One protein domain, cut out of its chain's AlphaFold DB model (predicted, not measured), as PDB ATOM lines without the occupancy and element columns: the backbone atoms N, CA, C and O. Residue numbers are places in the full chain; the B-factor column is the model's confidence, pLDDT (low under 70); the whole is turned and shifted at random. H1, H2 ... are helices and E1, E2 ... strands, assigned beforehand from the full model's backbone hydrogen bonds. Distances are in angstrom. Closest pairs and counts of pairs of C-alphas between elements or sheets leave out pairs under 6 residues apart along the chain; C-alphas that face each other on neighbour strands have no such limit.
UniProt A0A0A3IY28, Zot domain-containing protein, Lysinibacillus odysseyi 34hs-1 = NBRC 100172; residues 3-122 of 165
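Overview. This is residues 3 to 122 of the 165 residues of the protein "Zot domain-containing protein" of Lysinibacillus odysseyi 34hs-1 = NBRC 100172 (UniProt A0A0A3IY28). This loose model has little regular structure: a sheet of three strands reaches out from a loop-rich lobe holding H1 and H2, and at its other end residues 97 to 122, with H3 and H4, stick out as a tail. The printed part has 120 residues, 43 in named elements, ordered H1 H2 E1 E2 E3 H3 H4; the class is mixed. The radius of gyration of the C-alphas is 17.7 A, the spans 44 by 36 by 29 A.

Along the chain. H1, residues 20 to 28, begins at C-alpha 20 (-22.594, -131.664, 151.932) and measures 12.1 A; H2 is residues 48 to 53. E1 is residues 57 to 61, E2 68 to 74 (19.8 A), E3 89 to 94. H3 is residues 97 to 101; H4, residues 107 to 111, ends at C-alpha 111 (-19.578, -134.775, 119.397).

Arrangement. H1 and H2 touch, closest at the C-alphas of Thr 27 and Val 53, 6.5 A. E1 E2 E3 form a meander, each strand the antiparallel neighbour of the one before; N 59 and O 72, and N 71 and O 91, are within hydrogen-bond range at 2.8 A. H4 has 0 of 1 O i to N i+4 pairs within range, and 1 of 2 O i to N i+3.

Size, cuts and confidence. The printed part has no cut. Links H1 to H2 and E2 to E3 are long. Residues 75 to 89, 103 to 113 and 115 to 122 have pLDDT under 70.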
ATOM      1  N   ILE A   3     -20.210-122.871 135.562       85.44
ATOM      2  CA  ILE A   3     -20.981-124.111 135.430       85.44
ATOM      3  C   ILE A   3     -22.143-123.850 134.474       85.44
ATOM      4  O   ILE A   3     -23.036-123.058 134.783       85.44
ATOM      5  N   ASP A   4     -22.121-124.504 133.312       85.31
ATOM      6  CA  ASP A   4     -23.224-124.462 132.350       85.31
ATOM      7  C   ASP A   4     -24.242-125.576 132.622       85.31
ATOM      8  O   ASP A   4     -23.905-126.625 133.165       85.31
ATOM      9  N   GLU A   5     -25.503-125.329 132.271       84.12
ATOM     10  CA  GLU A   5     -26.639-126.226 132.516       84.12
ATOM     11  C   GLU A   5     -26.736-126.767 133.954       84.12
ATOM     12  O   GLU A   5     -27.194-127.887 134.191       84.12
ATOM     13  N   ALA A   6     -26.381-125.946 134.938       85.19
ATOM     14  CA  ALA A   6     -26.224-126.384 136.323       85.19
ATOM     15  C   ALA A   6     -27.497-126.977 136.956       85.19
ATOM     16  O   ALA A   6     -27.428-127.752 137.902       85.19
ATOM     17  N   GLY A   7     -28.675-126.690 136.393       83.19
ATOM     18  CA  GLY A   7     -29.938-127.316 136.792       83.19
ATOM     19  C   GLY A   7     -30.000-128.831 136.553       83.19
ATOM     20  O   GLY A   7     -30.962-129.452 136.989       83.19
ATOM     21  N   ARG A   8     -29.019-129.424 135.856       82.88
ATOM     22  CA  ARG A   8     -28.839-130.882 135.767       82.88
ATOM     23  C   ARG A   8     -28.174-131.476 137.002       82.88
ATOM     24  O   ARG A   8     -28.431-132.631 137.299       82.88
ATOM     25  N   TRP A   9     -27.305-130.721 137.663       80.50
ATOM     26  CA  TRP A   9     -26.519-131.196 138.805       80.50
ATOM     27  C   TRP A   9     -27.112-130.723 140.130       80.50
ATOM     28  O   TRP A   9     -27.026-131.415 141.132       80.50
ATOM     29  N   PHE A  10     -27.742-129.547 140.122       85.06
ATOM     30  CA  PHE A  10     -28.249-128.860 141.310       85.06
ATOM     31  C   PHE A  10     -29.774-128.766 141.292       85.06
ATOM     32  O   PHE A  10     -30.358-127.713 141.559       85.06
ATOM     33  N   ASN A  11     -30.427-129.848 140.873       84.56
ATOM     34  CA  ASN A  11     -31.868-129.888 140.692       84.56
ATOM     35  C   ASN A  11     -32.588-129.865 142.049       84.56
ATOM     36  O   ASN A  11     -32.305-130.682 142.920       84.56
ATOM     37  N   SER A  12     -33.585-128.994 142.200       82.00
ATOM     38  CA  SER A  12     -34.388-128.877 143.429       82.00
ATOM     39  C   SER A  12     -35.110-130.162 143.849       82.00
ATOM     40  O   SER A  12     -35.493-130.305 145.005       82.00
ATOM     41  N   ARG A  13     -35.322-131.105 142.923       81.62
ATOM     42  CA  ARG A  13     -35.985-132.387 143.219       81.62
ATOM     43  C   ARG A  13     -35.075-133.414 143.888       81.62
ATOM     44  O   ARG A  13     -35.582-134.275 144.595       81.62
ATOM     45  N   GLU A  14     -33.774-133.318 143.652       81.19
ATOM     46  CA  GLU A  14     -32.763-134.306 144.061       81.19
ATOM     47  C   GLU A  14     -31.865-133.749 145.178       81.19
ATOM     48  O   GLU A  14     -30.812-134.291 145.481       81.19
ATOM     49  N   TRP A  15     -32.289-132.657 145.824       74.75
ATOM     50  CA  TRP A  15     -31.493-131.950 146.830       74.75
ATOM     51  C   TRP A  15     -31.058-132.817 148.013       74.75
ATOM     52  O   TRP A  15     -29.988-132.618 148.574       74.75
ATOM     53  N   LYS A  16     -31.885-133.794 148.395       75.06
ATOM     54  CA  LYS A  16     -31.581-134.697 149.512       75.06
ATOM     55  C   LYS A  16     -30.347-135.561 149.260       75.06
ATOM     56  O   LYS A  16     -29.705-135.963 150.220       75.06
ATOM     57  N   ASP A  17     -30.035-135.815 147.995       79.62
ATOM     58  CA  ASP A  17     -28.926-136.672 147.580       79.62
ATOM     59  C   ASP A  17     -27.652-135.854 147.309       79.62
ATOM     60  O   ASP A  17     -26.663-136.367 146.785       79.62
ATOM     61  N   PHE A  18     -27.676-134.558 147.629       78.88
ATOM     62  CA  PHE A  18     -26.595-133.645 147.316       78.88
ATOM     63  C   PHE A  18     -25.477-133.714 148.373       78.88
ATOM     64  O   PHE A  18     -25.768-133.563 149.561       78.88
ATOM     65  N   PRO A  19     -24.202-133.912 147.982       80.50
ATOM     66  CA  PRO A  19     -23.106-134.000 148.942       80.50
ATOM     67  C   PRO A  19     -22.934-132.695 149.724       80.50
ATOM     68  O   PRO A  19     -22.935-131.602 149.144       80.50
ATOM     69  N   HIS A  20     -22.742-132.812 151.037       81.69
ATOM     70  CA  HIS A  20     -22.594-131.664 151.932       81.69
ATOM     71  C   HIS A  20     -21.376-130.803 151.574       81.69
ATOM     72  O   HIS A  20     -21.450-129.579 151.616       81.69
ATOM     73  N   GLU A  21     -20.295-131.420 151.106       83.06
ATOM     74  CA  GLU A  21     -19.052-130.743 150.731       83.06
ATOM     75  C   GLU A  21     -19.255-129.772 149.563       83.06
ATOM     76  O   GLU A  21     -18.616-128.723 149.477       83.06
ATOM     77  N   VAL A  22     -20.163-130.109 148.643       81.69
ATOM     78  CA  VAL A  22     -20.466-129.242 147.504       81.69
ATOM     79  C   VAL A  22     -21.282-128.039 147.966       81.69
ATOM     80  O   VAL A  22     -21.065-126.930 147.480       81.69
ATOM     81  N   PHE A  23     -22.181-128.223 148.933       82.25
ATOM     82  CA  PHE A  23     -22.887-127.102 149.547       82.25
ATOM     83  C   PHE A  23     -21.930-126.171 150.301       82.25
ATOM     84  O   PHE A  23     -22.002-124.955 150.113       82.25
ATOM     85  N   ASP A  24     -20.985-126.731 151.055       85.31
ATOM     86  CA  ASP A  24     -19.950-125.970 151.762       85.31
ATOM     87  C   ASP A  24     -19.074-125.156 150.804       85.31
ATOM     88  O   ASP A  24     -18.720-124.010 151.086       85.31
ATOM     89  N   LEU A  25     -18.777-125.694 149.617       84.12
ATOM     90  CA  LEU A  25     -18.081-124.944 148.574       84.12
ATOM     91  C   LEU A  25     -18.876-123.704 148.135       84.12
ATOM     92  O   LEU A  25     -18.300-122.626 147.966       84.12
ATOM     93  N   PHE A  26     -20.192-123.845 147.941       85.25
ATOM     94  CA  PHE A  26     -21.050-122.733 147.536       85.25
ATOM     95  C   PHE A  26     -21.204-121.695 148.644       85.25
ATOM     96  O   PHE A  26     -21.168-120.505 148.349       85.25
ATOM     97  N   THR A  27     -21.328-122.093 149.907       86.12
ATOM     98  CA  THR A  27     -21.461-121.144 151.023       86.12
ATOM     99  C   THR A  27     -20.137-120.446 151.339       86.12
ATOM    100  O   THR A  27     -20.116-119.233 151.548       86.12
ATOM    101  N   MET A  28     -19.010-121.164 151.282       87.56
ATOM    102  CA  MET A  28     -17.689-120.625 151.620       87.56
ATOM    103  C   MET A  28     -16.940-119.972 150.450       87.56
ATOM    104  O   MET A  28     -15.817-119.504 150.645       87.56
ATOM    105  N   HIS A  29     -17.538-119.862 149.258       85.25
ATOM    106  CA  HIS A  29     -16.883-119.321 148.053       85.25
ATOM    107  C   HIS A  29     -16.201-117.952 148.265       85.25
ATOM    108  O   HIS A  29     -15.130-117.697 147.710       85.25
ATOM    109  N   ARG A  30     -16.766-117.091 149.126       83.31
ATOM    110  CA  ARG A  30     -16.184-115.783 149.476       83.31
ATOM    111  C   ARG A  30     -14.896-115.900 150.292       83.31
ATOM    112  O   ARG A  30     -13.959-115.141 150.056       83.31
ATOM    113  N   HIS A  31     -14.819-116.860 151.214       88.00
ATOM    114  CA  HIS A  31     -13.629-117.086 152.042       88.00
ATOM    115  C   HIS A  31     -12.448-117.584 151.211       88.00
ATOM    116  O   HIS A  31     -11.317-117.146 151.413       88.00
ATOM    117  N   VAL A  32     -12.723-118.432 150.219       85.56
ATOM    118  CA  VAL A  32     -11.716-118.922 149.267       85.56
ATOM    119  C   VAL A  32     -11.480-117.978 148.080       85.56
ATOM    120  O   VAL A  32     -10.730-118.325 147.174       85.56
ATOM    121  N   LYS A  33     -12.075-116.772 148.086       86.88
ATOM    122  CA  LYS A  33     -11.952-115.757 147.019       86.88
ATOM    123  C   LYS A  33     -12.241-116.324 145.624       86.88
ATOM    124  O   LYS A  33     -11.534-116.032 144.659       86.88
ATOM    125  N   MET A  34     -13.268-117.163 145.530       85.88
ATOM    126  CA  MET A  34     -13.667-117.823 144.295       85.88
ATOM    127  C   MET A  34     -14.992-117.258 143.786       85.88
ATOM    128  O   MET A  34     -16.033-117.434 144.415       85.88
ATOM    129  N   ASP A  35     -14.969-116.674 142.588       86.00
ATOM    130  CA  ASP A  35     -16.191-116.256 141.901       86.00
ATOM    131  C   ASP A  35     -16.871-117.452 141.231       86.00
ATOM    132  O   ASP A  35     -16.251-118.185 140.449       86.00
ATOM    133  N   LEU A  36     -18.158-117.646 141.511       87.44
ATOM    134  CA  LEU A  36     -18.965-118.739 140.977       87.44
ATOM    135  C   LEU A  36     -20.024-118.198 140.015       87.44
ATOM    136  O   LEU A  36     -20.918-117.451 140.401       87.44
ATOM    137  N   PHE A  37     -19.949-118.620 138.753       89.00
ATOM    138  CA  PHE A  37     -20.937-118.296 137.730       89.00
ATOM    139  C   PHE A  37     -21.729-119.544 137.362       89.00
ATOM    140  O   PHE A  37     -21.166-120.541 136.912       89.00
ATOM    141  N   ILE A  38     -23.046-119.474 137.526       89.06
ATOM    142  CA  ILE A  38     -23.950-120.593 137.279       89.06
ATOM    143  C   ILE A  38     -24.936-120.190 136.185       89.06
ATOM    144  O   ILE A  38     -25.702-119.238 136.347       89.06
ATOM    145  N   ALA A  39     -24.933-120.918 135.071       89.56
ATOM    146  CA  ALA A  39     -25.868-120.706 133.975       89.56
ATOM    147  C   ALA A  39     -26.975-121.767 133.999       89.56
ATOM    148  O   ALA A  39     -26.726-122.973 134.002       89.56
ATOM    149  N   VAL A  40     -28.231-121.309 134.002       88.56
ATOM    150  CA  VAL A  40     -29.417-122.174 133.954       88.56
ATOM    151  C   VAL A  40     -30.503-121.600 133.061       88.56
ATOM    152  O   VAL A  40     -30.688-120.391 132.961       88.56
ATOM    153  N   GLN A  41     -31.282-122.490 132.444       84.56
ATOM    154  CA  GLN A  41     -32.434-122.101 131.623       84.56
ATOM    155  C   GLN A  41     -33.629-121.636 132.465       84.56
ATOM    156  O   GLN A  41     -34.432-120.816 132.027       84.56
ATOM    157  N   SER A  42     -33.779-122.193 133.667       83.19
ATOM    158  CA  SER A  42     -34.857-121.860 134.589       83.19
ATOM    159  C   SER A  42     -34.300-121.807 135.998       83.19
ATOM    160  O   SER A  42     -33.830-122.815 136.518       83.19
ATOM    161  N   PHE A  43     -34.378-120.632 136.614       81.75
ATOM    162  CA  PHE A  43     -33.889-120.419 137.973       81.75
ATOM    163  C   PHE A  43     -34.608-121.309 138.997       81.75
ATOM    164  O   PHE A  43     -33.986-121.821 139.917       81.75
ATOM    165  N   ALA A  44     -35.898-121.590 138.782       82.31
ATOM    166  CA  ALA A  44     -36.687-122.470 139.645       82.31
ATOM    167  C   ALA A  44     -36.219-123.939 139.646       82.31
ATOM    168  O   ALA A  44     -36.621-124.702 140.522       82.31
ATOM    169  N   ARG A  45     -35.400-124.349 138.667       82.88
ATOM    170  CA  ARG A  45     -34.815-125.696 138.640       82.88
ATOM    171  C   ARG A  45     -33.664-125.856 139.622       82.88
ATOM    172  O   ARG A  45     -33.427-126.982 140.031       82.88
ATOM    173  N   ILE A  46     -32.981-124.771 139.989       86.81
ATOM    174  CA  ILE A  46     -31.933-124.827 141.010       86.81
ATOM    175  C   ILE A  46     -32.584-125.069 142.372       86.81
ATOM    176  O   ILE A  46     -33.697-124.596 142.624       86.81
ATOM    177  N   ASP A  47     -31.913-125.796 143.253       85.94
ATOM    178  CA  ASP A  47     -32.342-125.942 144.639       85.94
ATOM    179  C   ASP A  47     -32.549-124.596 145.372       85.94
ATOM    180  O   ASP A  47     -31.988-123.566 144.996       85.94
ATOM    181  N   LYS A  48     -33.432-124.568 146.376       84.12
ATOM    182  CA  LYS A  48     -33.744-123.354 147.137       84.12
ATOM    183  C   LYS A  48     -32.550-122.866 147.968       84.12
ATOM    184  O   LYS A  48     -32.265-121.674 147.919       84.12
ATOM    185  N   SER A  49     -31.836-123.751 148.658       83.00
ATOM    186  CA  SER A  49     -30.695-123.385 149.503       83.00
ATOM    187  C   SER A  49     -29.556-122.793 148.678       83.00
ATOM    188  O   SER A  49     -28.960-121.795 149.067       83.00
ATOM    189  N   LEU A  50     -29.308-123.322 147.476       84.12
ATOM    190  CA  LEU A  50     -28.352-122.708 146.549       84.12
ATOM    191  C   LEU A  50     -28.799-121.328 146.071       84.12
ATOM    192  O   LEU A  50     -27.973-120.432 145.935       84.12
ATOM    193  N   ARG A  51     -30.100-121.138 145.824       84.06
ATOM    194  CA  ARG A  51     -30.641-119.832 145.427       84.06
ATOM    195  C   ARG A  51     -30.470-118.781 146.518       84.06
ATOM    196  O   ARG A  51     -30.240-117.635 146.172       84.06
ATOM    197  N   GLU A  52     -30.538-119.148 147.792       82.00
ATOM    198  CA  GLU A  52     -30.342-118.214 148.913       82.00
ATOM    199  C   GLU A  52     -28.908-117.662 148.985       82.00
ATOM    200  O   GLU A  52     -28.704-116.531 149.414       82.00
ATOM    201  N   VAL A  53     -27.916-118.420 148.506       85.25
ATOM    202  CA  VAL A  53     -26.503-118.000 148.484       85.25
ATOM    203  C   VAL A  53     -26.180-117.100 147.281       85.25
ATOM    204  O   VAL A  53     -25.151-116.423 147.258       85.25
ATOM    205  N   VAL A  54     -27.042-117.071 146.259       85.56
ATOM    206  CA  VAL A  54     -26.812-116.272 145.050       85.56
ATOM    207  C   VAL A  54     -27.000-114.787 145.355       85.56
ATOM    208  O   VAL A  54     -28.065-114.346 145.763       85.56
ATOM    209  N   GLU A  55     -25.973-113.989 145.080       83.50
ATOM    210  CA  GLU A  55     -26.011-112.536 145.293       83.50
ATOM    211  C   GLU A  55     -26.636-111.772 144.116       83.50
ATOM    212  O   GLU A  55     -27.296-110.750 144.293       83.50
ATOM    213  N   LEU A  56     -26.412-112.252 142.892       84.38
ATOM    214  CA  LEU A  56     -26.787-111.537 141.680       84.38
ATOM    215  C   LEU A  56     -27.270-112.502 140.606       84.38
ATOM    216  O   LEU A  56     -26.578-113.449 140.234       84.38
ATOM    217  N   VAL A  57     -28.446-112.217 140.049       86.81
ATOM    218  CA  VAL A  57     -28.996-112.967 138.918       86.81
ATOM    219  C   VAL A  57     -29.099-112.077 137.699       86.81
ATOM    220  O   VAL A  57     -29.711-111.010 137.732       86.81
ATOM    221  N   TYR A  58     -28.564-112.570 136.585       86.62
ATOM    222  CA  TYR A  58     -28.764-111.975 135.274       86.62
ATOM    223  C   TYR A  58     -29.754-112.798 134.457       86.62
ATOM    224  O   TYR A  58     -29.491-113.939 134.084       86.62
ATOM    225  N   TRP A  59     -30.882-112.190 134.107       85.94
ATOM    226  CA  TRP A  59     -31.822-112.766 133.158       85.94
ATOM    227  C   TRP A  59     -31.502-112.302 131.739       85.94
ATOM    228  O   TRP A  59     -31.686-111.132 131.388       85.94
ATOM    229  N   ALA A  60     -31.065-113.230 130.895       83.88
ATOM    230  CA  ALA A  60     -30.812-112.954 129.491       83.88
ATOM    231  C   ALA A  60     -32.107-113.037 128.671       83.88
ATOM    232  O   ALA A  60     -32.821-114.040 128.672       83.88
ATOM    233  N   THR A  61     -32.394-111.999 127.885       80.56
ATOM    234  CA  THR A  61     -33.378-112.078 126.801       80.56
ATOM    235  C   THR A  61     -32.663-111.968 125.466       80.56
ATOM    236  O   THR A  61     -32.247-110.893 125.028       80.56
ATOM    237  N   ASN A  62     -32.522-113.108 124.796       77.00
ATOM    238  CA  ASN A  62     -31.951-113.144 123.465       77.00
ATOM    239  C   ASN A  62     -33.064-113.139 122.420       77.00
ATOM    240  O   ASN A  62     -33.891-114.047 122.365       77.00
ATOM    241  N   ARG A  63     -33.090-112.105 121.577       76.25
ATOM    242  CA  ARG A  63     -33.892-112.114 120.352       76.25
ATOM    243  C   ARG A  63     -32.944-112.267 119.178       76.25
ATOM    244  O   ARG A  63     -32.084-111.412 118.966       76.25
ATOM    245  N   SER A  64     -33.122-113.329 118.399       74.19
ATOM    246  CA  SER A  64     -32.217-113.687 117.301       74.19
ATOM    247  C   SER A  64     -32.047-112.556 116.281       74.19
ATOM    248  O   SER A  64     -30.939-112.328 115.814       74.19
ATOM    249  N   TYR A  65     -33.111-111.790 116.023       77.94
ATOM    250  CA  TYR A  65     -33.132-110.693 115.048       77.94
ATOM    251  C   TYR A  65     -32.590-109.348 115.566       77.94
ATOM    252  O   TYR A  65     -32.433-108.421 114.779       77.94
ATOM    253  N   LEU A  66     -32.345-109.194 116.874       78.56
ATOM    254  CA  LEU A  66     -31.749-107.966 117.409       78.56
ATOM    255  C   LEU A  66     -30.217-108.062 117.371       78.56
ATOM    256  O   LEU A  66     -29.678-109.130 117.673       78.56
ATOM    257  N   PRO A  67     -29.501-106.963 117.070       85.25
ATOM    258  CA  PRO A  67     -28.037-106.950 116.998       85.25
ATOM    259  C   PRO A  67     -27.352-106.935 118.376       85.25
ATOM    260  O   PRO A  67     -26.130-106.853 118.463       85.25
ATOM    261  N   TYR A  68     -28.114-107.030 119.462       84.44
ATOM    262  CA  TYR A  68     -27.620-106.999 120.834       84.44
ATOM    263  C   TYR A  68     -28.363-108.013 121.713       84.44
ATOM    264  O   TYR A  68     -29.494-108.414 121.422       84.44
ATOM    265  N   HIS A  69     -27.717-108.407 122.804       84.56
ATOM    266  CA  HIS A  69     -28.300-109.146 123.916       84.56
ATOM    267  C   HIS A  69     -28.715-108.168 125.014       84.56
ATOM    268  O   HIS A  69     -27.996-107.204 125.281       84.56
ATOM    269  N   LYS A  70     -29.873-108.410 125.633       86.88
ATOM    270  CA  LYS A  70     -30.351-107.654 126.794       86.88
ATOM    271  C   LYS A  70     -30.295-108.537 128.028       86.88
ATOM    272  O   LYS A  70     -30.895-109.613 128.016       86.88
ATOM    273  N   TYR A  71     -29.635-108.050 129.068       86.94
ATOM    274  CA  TYR A  71     -29.534-108.692 130.370       86.94
ATOM    275  C   TYR A  71     -30.202-107.814 131.422       86.94
ATOM    276  O   TYR A  71     -30.012-106.597 131.436       86.94
ATOM    277  N   TYR A  72     -30.981-108.440 132.292       84.69
ATOM    278  CA  TYR A  72     -31.653-107.792 133.413       84.69
ATOM    279  C   TYR A  72     -31.036-108.315 134.709       84.69
ATOM    280  O   TYR A  72     -31.021-109.526 134.905       84.69
ATOM    281  N   GLY A  73     -30.492-107.428 135.538       83.56
ATOM    282  CA  GLY A  73     -29.865-107.761 136.819       83.56
ATOM    283  C   GLY A  73     -30.838-107.629 137.991       83.56
ATOM    284  O   GLY A  73     -31.578-106.641 138.069       83.56
ATOM    285  N   TYR A  74     -30.804-108.605 138.897       79.38
ATOM    286  CA  TYR A  74     -31.622-108.687 140.110       79.38
ATOM    287  C   TYR A  74     -30.732-109.009 141.313       79.38
ATOM    288  O   TYR A  74     -29.997-109.993 141.265       79.38
ATOM    289  N   TYR A  75     -30.827-108.191 142.363       68.88
ATOM    290  CA  TYR A  75     -30.101-108.355 143.632       68.88
ATOM    291  C   TYR A  75     -30.965-109.038 144.703       68.88
ATOM    292  O   TYR A  75     -30.444-109.682 145.600       68.88
ATOM    293  N   ASP A  76     -32.289-108.896 144.608       65.06
ATOM    294  CA  ASP A  76     -33.233-109.375 145.614       65.06
ATOM    295  C   ASP A  76     -34.056-110.550 145.058       65.06
ATOM    296  O   ASP A  76     -34.904-110.386 144.170       65.06
ATOM    297  N   LEU A  77     -33.743-111.760 145.529       62.97
ATOM    298  CA  LEU A  77     -34.254-113.017 144.976       62.97
ATOM    299  C   LEU A  77     -35.628-113.418 145.507       62.97
ATOM    300  O   LEU A  77     -36.316-114.215 144.867       62.97
ATOM    301  N   GLU A  78     -36.079-112.848 146.625       58.00
ATOM    302  CA  GLU A  78     -37.401-113.158 147.182       58.00
ATOM    303  C   GLU A  78     -38.537-112.623 146.295       58.00
ATOM    304  O   GLU A  78     -39.627-113.196 146.230       58.00
ATOM    305  N   LYS A  79     -38.265-111.582 145.499       54.00
ATOM    306  CA  LYS A  79     -39.226-110.964 144.566       54.00
ATOM    307  C   LYS A  79     -39.278-111.640 143.192       54.00
ATOM    308  O   LYS A  79     -39.817-111.087 142.233       54.00
ATOM    309  N   LEU A  80     -38.762-112.864 143.063       52.78
ATOM    310  CA  LEU A  80     -38.570-113.517 141.764       52.78
ATOM    311  C   LEU A  80     -39.855-113.694 140.930       52.78
ATOM    312  O   LEU A  80     -39.812-113.711 139.697       52.78
ATOM    313  N   GLY A  81     -41.018-113.794 141.581       51.53
ATOM    314  CA  GLY A  81     -42.314-113.913 140.904       51.53
ATOM    315  C   GLY A  81     -42.657-112.725 139.992       51.53
ATOM    316  O   GLY A  81     -43.412-112.890 139.031       51.53
ATOM    317  N   SER A  82     -42.073-111.541 140.229       52.84
ATOM    318  CA  SER A  82     -42.323-110.312 139.462       52.84
ATOM    319  C   SER A  82     -41.179-109.904 138.519       52.84
ATOM    320  O   SER A  82     -41.281-108.838 137.902       52.84
ATOM    321  N   MET A  83     -40.151-110.754 138.317       54.41
ATOM    322  CA  MET A  83     -38.880-110.460 137.610       54.41
ATOM    323  C   MET A  83     -38.997-109.557 136.370       54.41
ATOM    324  O   MET A  83     -38.140-108.723 136.114       54.41
ATOM    325  N   LYS A  84     -40.058-109.641 135.563       50.91
ATOM    326  CA  LYS A  84     -40.184-108.768 134.380       50.91
ATOM    327  C   LYS A  84     -40.289-107.265 134.674       50.91
ATOM    328  O   LYS A  84     -40.083-106.493 133.739       50.91
ATOM    329  N   LYS A  85     -40.664-106.848 135.886       52.16
ATOM    330  CA  LYS A  85     -40.887-105.430 136.219       52.16
ATOM    331  C   LYS A  85     -39.803-104.843 137.118       52.16
ATOM    332  O   LYS A  85     -39.382-103.726 136.845       52.16
ATOM    333  N   ASP A  86     -39.276-105.622 138.056       59.56
ATOM    334  CA  ASP A  86     -38.433-105.108 139.144       59.56
ATOM    335  C   ASP A  86     -36.946-105.433 138.924       59.56
ATOM    336  O   ASP A  86     -36.285-106.017 139.773       59.56
ATOM    337  N   HIS A  87     -36.417-105.113 137.738       63.25
ATOM    338  CA  HIS A  87     -34.977-105.234 137.484       63.25
ATOM    339  C   HIS A  87     -34.271-103.971 137.967       63.25
ATOM    340  O   HIS A  87     -34.718-102.862 137.677       63.25
ATOM    341  N   HIS A  88     -33.157-104.139 138.671       66.62
ATOM    342  CA  HIS A  88     -32.400-103.007 139.203       66.62
ATOM    343  C   HIS A  88     -31.453-102.420 138.161       66.62
ATOM    344  O   HIS A  88     -31.235-101.212 138.136       66.62
ATOM    345  N   VAL A  89     -30.923-103.259 137.263       69.81
ATOM    346  CA  VAL A  89     -29.987-102.811 136.225       69.81
ATOM    347  C   VAL A  89     -30.271-103.501 134.895       69.81
ATOM    348  O   VAL A  89     -30.579-104.692 134.844       69.81
ATOM    349  N   MET A  90     -30.146-102.761 133.792       81.94
ATOM    350  CA  MET A  90     -30.222-103.298 132.435       81.94
ATOM    351  C   MET A  90     -28.865-103.164 131.750       81.94
ATOM    352  O   MET A  90     -28.342-102.063 131.622       81.94
ATOM    353  N   HIS A  91     -28.325-104.281 131.268       84.62
ATOM    354  CA  HIS A  91     -27.086-104.313 130.494       84.62
ATOM    355  C   HIS A  91     -27.373-104.722 129.050       84.62
ATOM    356  O   HIS A  91     -28.161-105.634 128.779       84.62
ATOM    357  N   ILE A  92     -26.721-104.044 128.106       86.31
ATOM    358  CA  ILE A  92     -26.823-104.337 126.677       86.31
ATOM    359  C   ILE A  92     -25.442-104.718 126.162       86.31
ATOM    360  O   ILE A  92     -24.492-103.952 126.291       86.31
ATOM    361  N   THR A  93     -25.342-105.885 125.529       85.25
ATOM    362  CA  THR A  93     -24.092-106.359 124.923       85.25
ATOM    363  C   THR A  93     -24.294-106.576 123.432       85.25
ATOM    364  O   THR A  93     -25.122-107.389 123.015       85.25
ATOM    365  N   TRP A  94     -23.533-105.863 122.607       85.19
ATOM    366  CA  TRP A  94     -23.611-105.980 121.153       85.19
ATOM    367  C   TRP A  94     -23.073-107.325 120.656       85.19
ATOM    368  O   TRP A  94     -22.059-107.834 121.132       85.19
ATOM    369  N   LYS A  95     -23.753-107.907 119.664       84.12
ATOM    370  CA  LYS A  95     -23.375-109.182 119.046       84.12
ATOM    371  C   LYS A  95     -22.170-108.992 118.125       84.12
ATOM    372  O   LYS A  95     -22.332-108.859 116.913       84.12
ATOM    373  N   SER A  96     -20.960-109.034 118.669       81.94
ATOM    374  CA  SER A  96     -19.740-108.921 117.865       81.94
ATOM    375  C   SER A  96     -19.273-110.279 117.322       81.94
ATOM    376  O   SER A  96     -19.480-111.327 117.935       81.94
ATOM    377  N   LYS A  97     -18.627-110.265 116.146       76.38
ATOM    378  CA  LYS A  97     -17.982-111.460 115.571       76.38
ATOM    379  C   LYS A  97     -16.855-111.959 116.480       76.38
ATOM    380  O   LYS A  97     -16.752-113.154 116.710       76.38
ATOM    381  N   ARG A  98     -16.093-111.032 117.069       78.88
ATOM    382  CA  ARG A  98     -15.030-111.327 118.036       78.88
ATOM    383  C   ARG A  98     -15.543-112.129 119.238       78.88
ATOM    384  O   ARG A  98     -14.953-113.146 119.560       78.88
ATOM    385  N   LEU A  99     -16.666-111.723 119.841       73.25
ATOM    386  CA  LEU A  99     -17.266-112.447 120.972       73.25
ATOM    387  C   LEU A  99     -17.755-113.846 120.588       73.25
ATOM    388  O   LEU A  99     -17.597-114.776 121.367       73.25
ATOM    389  N   ARG A 100     -18.312-114.011 119.381       70.94
ATOM    390  CA  ARG A 100     -18.720-115.334 118.884       70.94
ATOM    391  C   ARG A 100     -17.531-116.265 118.662       70.94
ATOM    392  O   ARG A 100     -17.654-117.448 118.928       70.94
ATOM    393  N   ASN A 101     -16.397-115.734 118.214       75.31
ATOM    394  CA  ASN A 101     -15.202-116.532 117.945       75.31
ATOM    395  C   ASN A 101     -14.515-117.049 119.220       75.31
ATOM    396  O   ASN A 101     -13.788-118.029 119.139       75.31
ATOM    397  N   TYR A 102     -14.737-116.420 120.381       72.69
ATOM    398  CA  TYR A 102     -14.245-116.950 121.662       72.69
ATOM    399  C   TYR A 102     -14.991-118.211 122.115       72.69
ATOM    400  O   TYR A 102     -14.497-118.922 122.983       72.69
ATOM    401  N   TYR A 103     -16.175-118.480 121.558       65.69
ATOM    402  CA  TYR A 103     -16.981-119.642 121.907       65.69
ATOM    403  C   TYR A 103     -17.054-120.579 120.705       65.69
ATOM    404  O   TYR A 103     -17.874-120.398 119.798       65.69
ATOM    405  N   ASP A 104     -16.154-121.561 120.674       59.44
ATOM    406  CA  ASP A 104     -16.036-122.440 119.523       59.44
ATOM    407  C   ASP A 104     -17.160-123.487 119.499       59.44
ATOM    408  O   ASP A 104     -17.114-124.553 120.120       59.44
ATOM    409  N   THR A 105     -18.214-123.157 118.757       55.78
ATOM    410  CA  THR A 105     -19.353-124.048 118.506       55.78
ATOM    411  C   THR A 105     -18.986-125.209 117.581       55.78
ATOM    412  O   THR A 105     -19.773-126.150 117.463       55.78
ATOM    413  N   PHE A 106     -17.800-125.206 116.953       50.03
ATOM    414  CA  PHE A 106     -17.350-126.323 116.122       50.03
ATOM    415  C   PHE A 106     -17.061-127.589 116.939       50.03
ATOM    416  O   PHE A 106     -17.266-128.681 116.415       50.03
ATOM    417  N   SER A 107     -16.747-127.471 118.235       51.44
ATOM    418  CA  SER A 107     -16.593-128.622 119.147       51.44
ATOM    419  C   SER A 107     -17.855-129.497 119.265       51.44
ATOM    420  O   SER A 107     -17.778-130.681 119.597       51.44
ATOM    421  N   MET A 108     -19.038-128.954 118.952       55.16
ATOM    422  CA  MET A 108     -20.272-129.740 118.896       55.16
ATOM    423  C   MET A 108     -20.364-130.614 117.639       55.16
ATOM    424  O   MET A 108     -20.998-131.665 117.696       55.16
ATOM    425  N   LYS A 109     -19.734-130.235 116.517       56.97
ATOM    426  CA  LYS A 109     -19.803-131.020 115.270       56.97
ATOM    427  C   LYS A 109     -19.212-132.411 115.445       56.97
ATOM    428  O   LYS A 109     -19.839-133.377 115.032       56.97
ATOM    429  N   GLU A 110     -18.060-132.514 116.100       63.53
ATOM    430  CA  GLU A 110     -17.404-133.800 116.361       63.53
ATOM    431  C   GLU A 110     -18.221-134.663 117.328       63.53
ATOM    432  O   GLU A 110     -18.478-135.835 117.058       63.53
ATOM    433  N   LYS A 111     -18.740-134.067 118.412       59.47
ATOM    434  CA  LYS A 111     -19.578-134.775 119.397       59.47
ATOM    435  C   LYS A 111     -20.875-135.329 118.811       59.47
ATOM    436  O   LYS A 111     -21.396-136.313 119.327       59.47
ATOM    437  N   PHE A 112     -21.404-134.716 117.755       60.62
ATOM    438  CA  PHE A 112     -22.618-135.170 117.077       60.62
ATOM    439  C   PHE A 112     -22.352-135.838 115.720       60.62
ATOM    440  O   PHE A 112     -23.313-136.172 115.037       60.62
ATOM    441  N   ALA A 113     -21.090-136.091 115.351       68.44
ATOM    442  CA  ALA A 113     -20.722-136.665 114.051       68.44
ATOM    443  C   ALA A 113     -21.299-138.073 113.814       68.44
ATOM    444  O   ALA A 113     -21.608-138.434 112.683       68.44
ATOM    445  N   HIS A 114     -21.473-138.855 114.883       73.44
ATOM    446  CA  HIS A 114     -22.048-140.205 114.842       73.44
ATOM    447  C   HIS A 114     -23.582-140.216 114.792       73.44
ATOM    448  O   HIS A 114     -24.185-141.264 114.563       73.44
ATOM    449  N   LYS A 115     -24.238-139.081 115.072       65.50
ATOM    450  CA  LYS A 115     -25.696-138.998 114.996       65.50
ATOM    451  C   LYS A 115     -26.085-138.760 113.540       65.50
ATOM    452  O   LYS A 115     -25.424-137.960 112.875       65.50
ATOM    453  N   PRO A 116     -27.152-139.408 113.036       66.44
ATOM    454  CA  PRO A 116     -27.647-139.104 111.703       66.44
ATOM    455  C   PRO A 116     -27.906-137.602 111.626       66.44
ATOM    456  O   PRO A 116     -28.430-137.017 112.580       66.44
ATOM    457  N   MET A 117     -27.493-136.981 110.517       60.38
ATOM    458  CA  MET A 117     -27.732-135.561 110.276       60.38
ATOM    459  C   MET A 117     -29.200-135.291 110.586       60.38
ATOM    460  O   MET A 117     -30.078-135.877 109.952       60.38
ATOM    461  N   VAL A 118     -29.470-134.446 111.588       59.69
ATOM    462  CA  VAL A 118     -30.834-133.965 111.801       59.69
ATOM    463  C   VAL A 118     -31.210-133.338 110.470       59.69
ATOM    464  O   VAL A 118     -30.492-132.423 110.046       59.69
ATOM    465  N   PRO A 119     -32.239-133.846 109.767       53.31
ATOM    466  CA  PRO A 119     -32.610-133.267 108.499       53.31
ATOM    467  C   PRO A 119     -32.829-131.791 108.778       53.31
ATOM    468  O   PRO A 119     -33.649-131.415 109.623       53.31
ATOM    469  N   LEU A 120     -32.040-130.952 108.106       50.00
ATOM    470  CA  LEU A 120     -32.309-129.531 108.001       50.00
ATOM    471  C   LEU A 120     -33.555-129.408 107.128       50.00
ATOM    472  O   LEU A 120     -33.512-128.867 106.031       50.00
ATOM    473  N   ASN A 121     -34.680-129.931 107.615       46.16
ATOM    474  CA  ASN A 121     -35.977-129.489 107.187       46.16
ATOM    475  C   ASN A 121     -35.981-128.023 107.587       46.16
ATOM    476  O   ASN A 121     -36.270-127.672 108.736       46.16
ATOM    477  N   LYS A 122     -35.598-127.157 106.645       43.16
ATOM    478  CA  LYS A 122     -35.998-125.763 106.697       43.16
ATOM    479  C   LYS A 122     -37.474-125.809 107.041       43.16
ATOM    480  O   LYS A 122     -38.244-126.504 106.379       43.16
TER     481      LYS A 122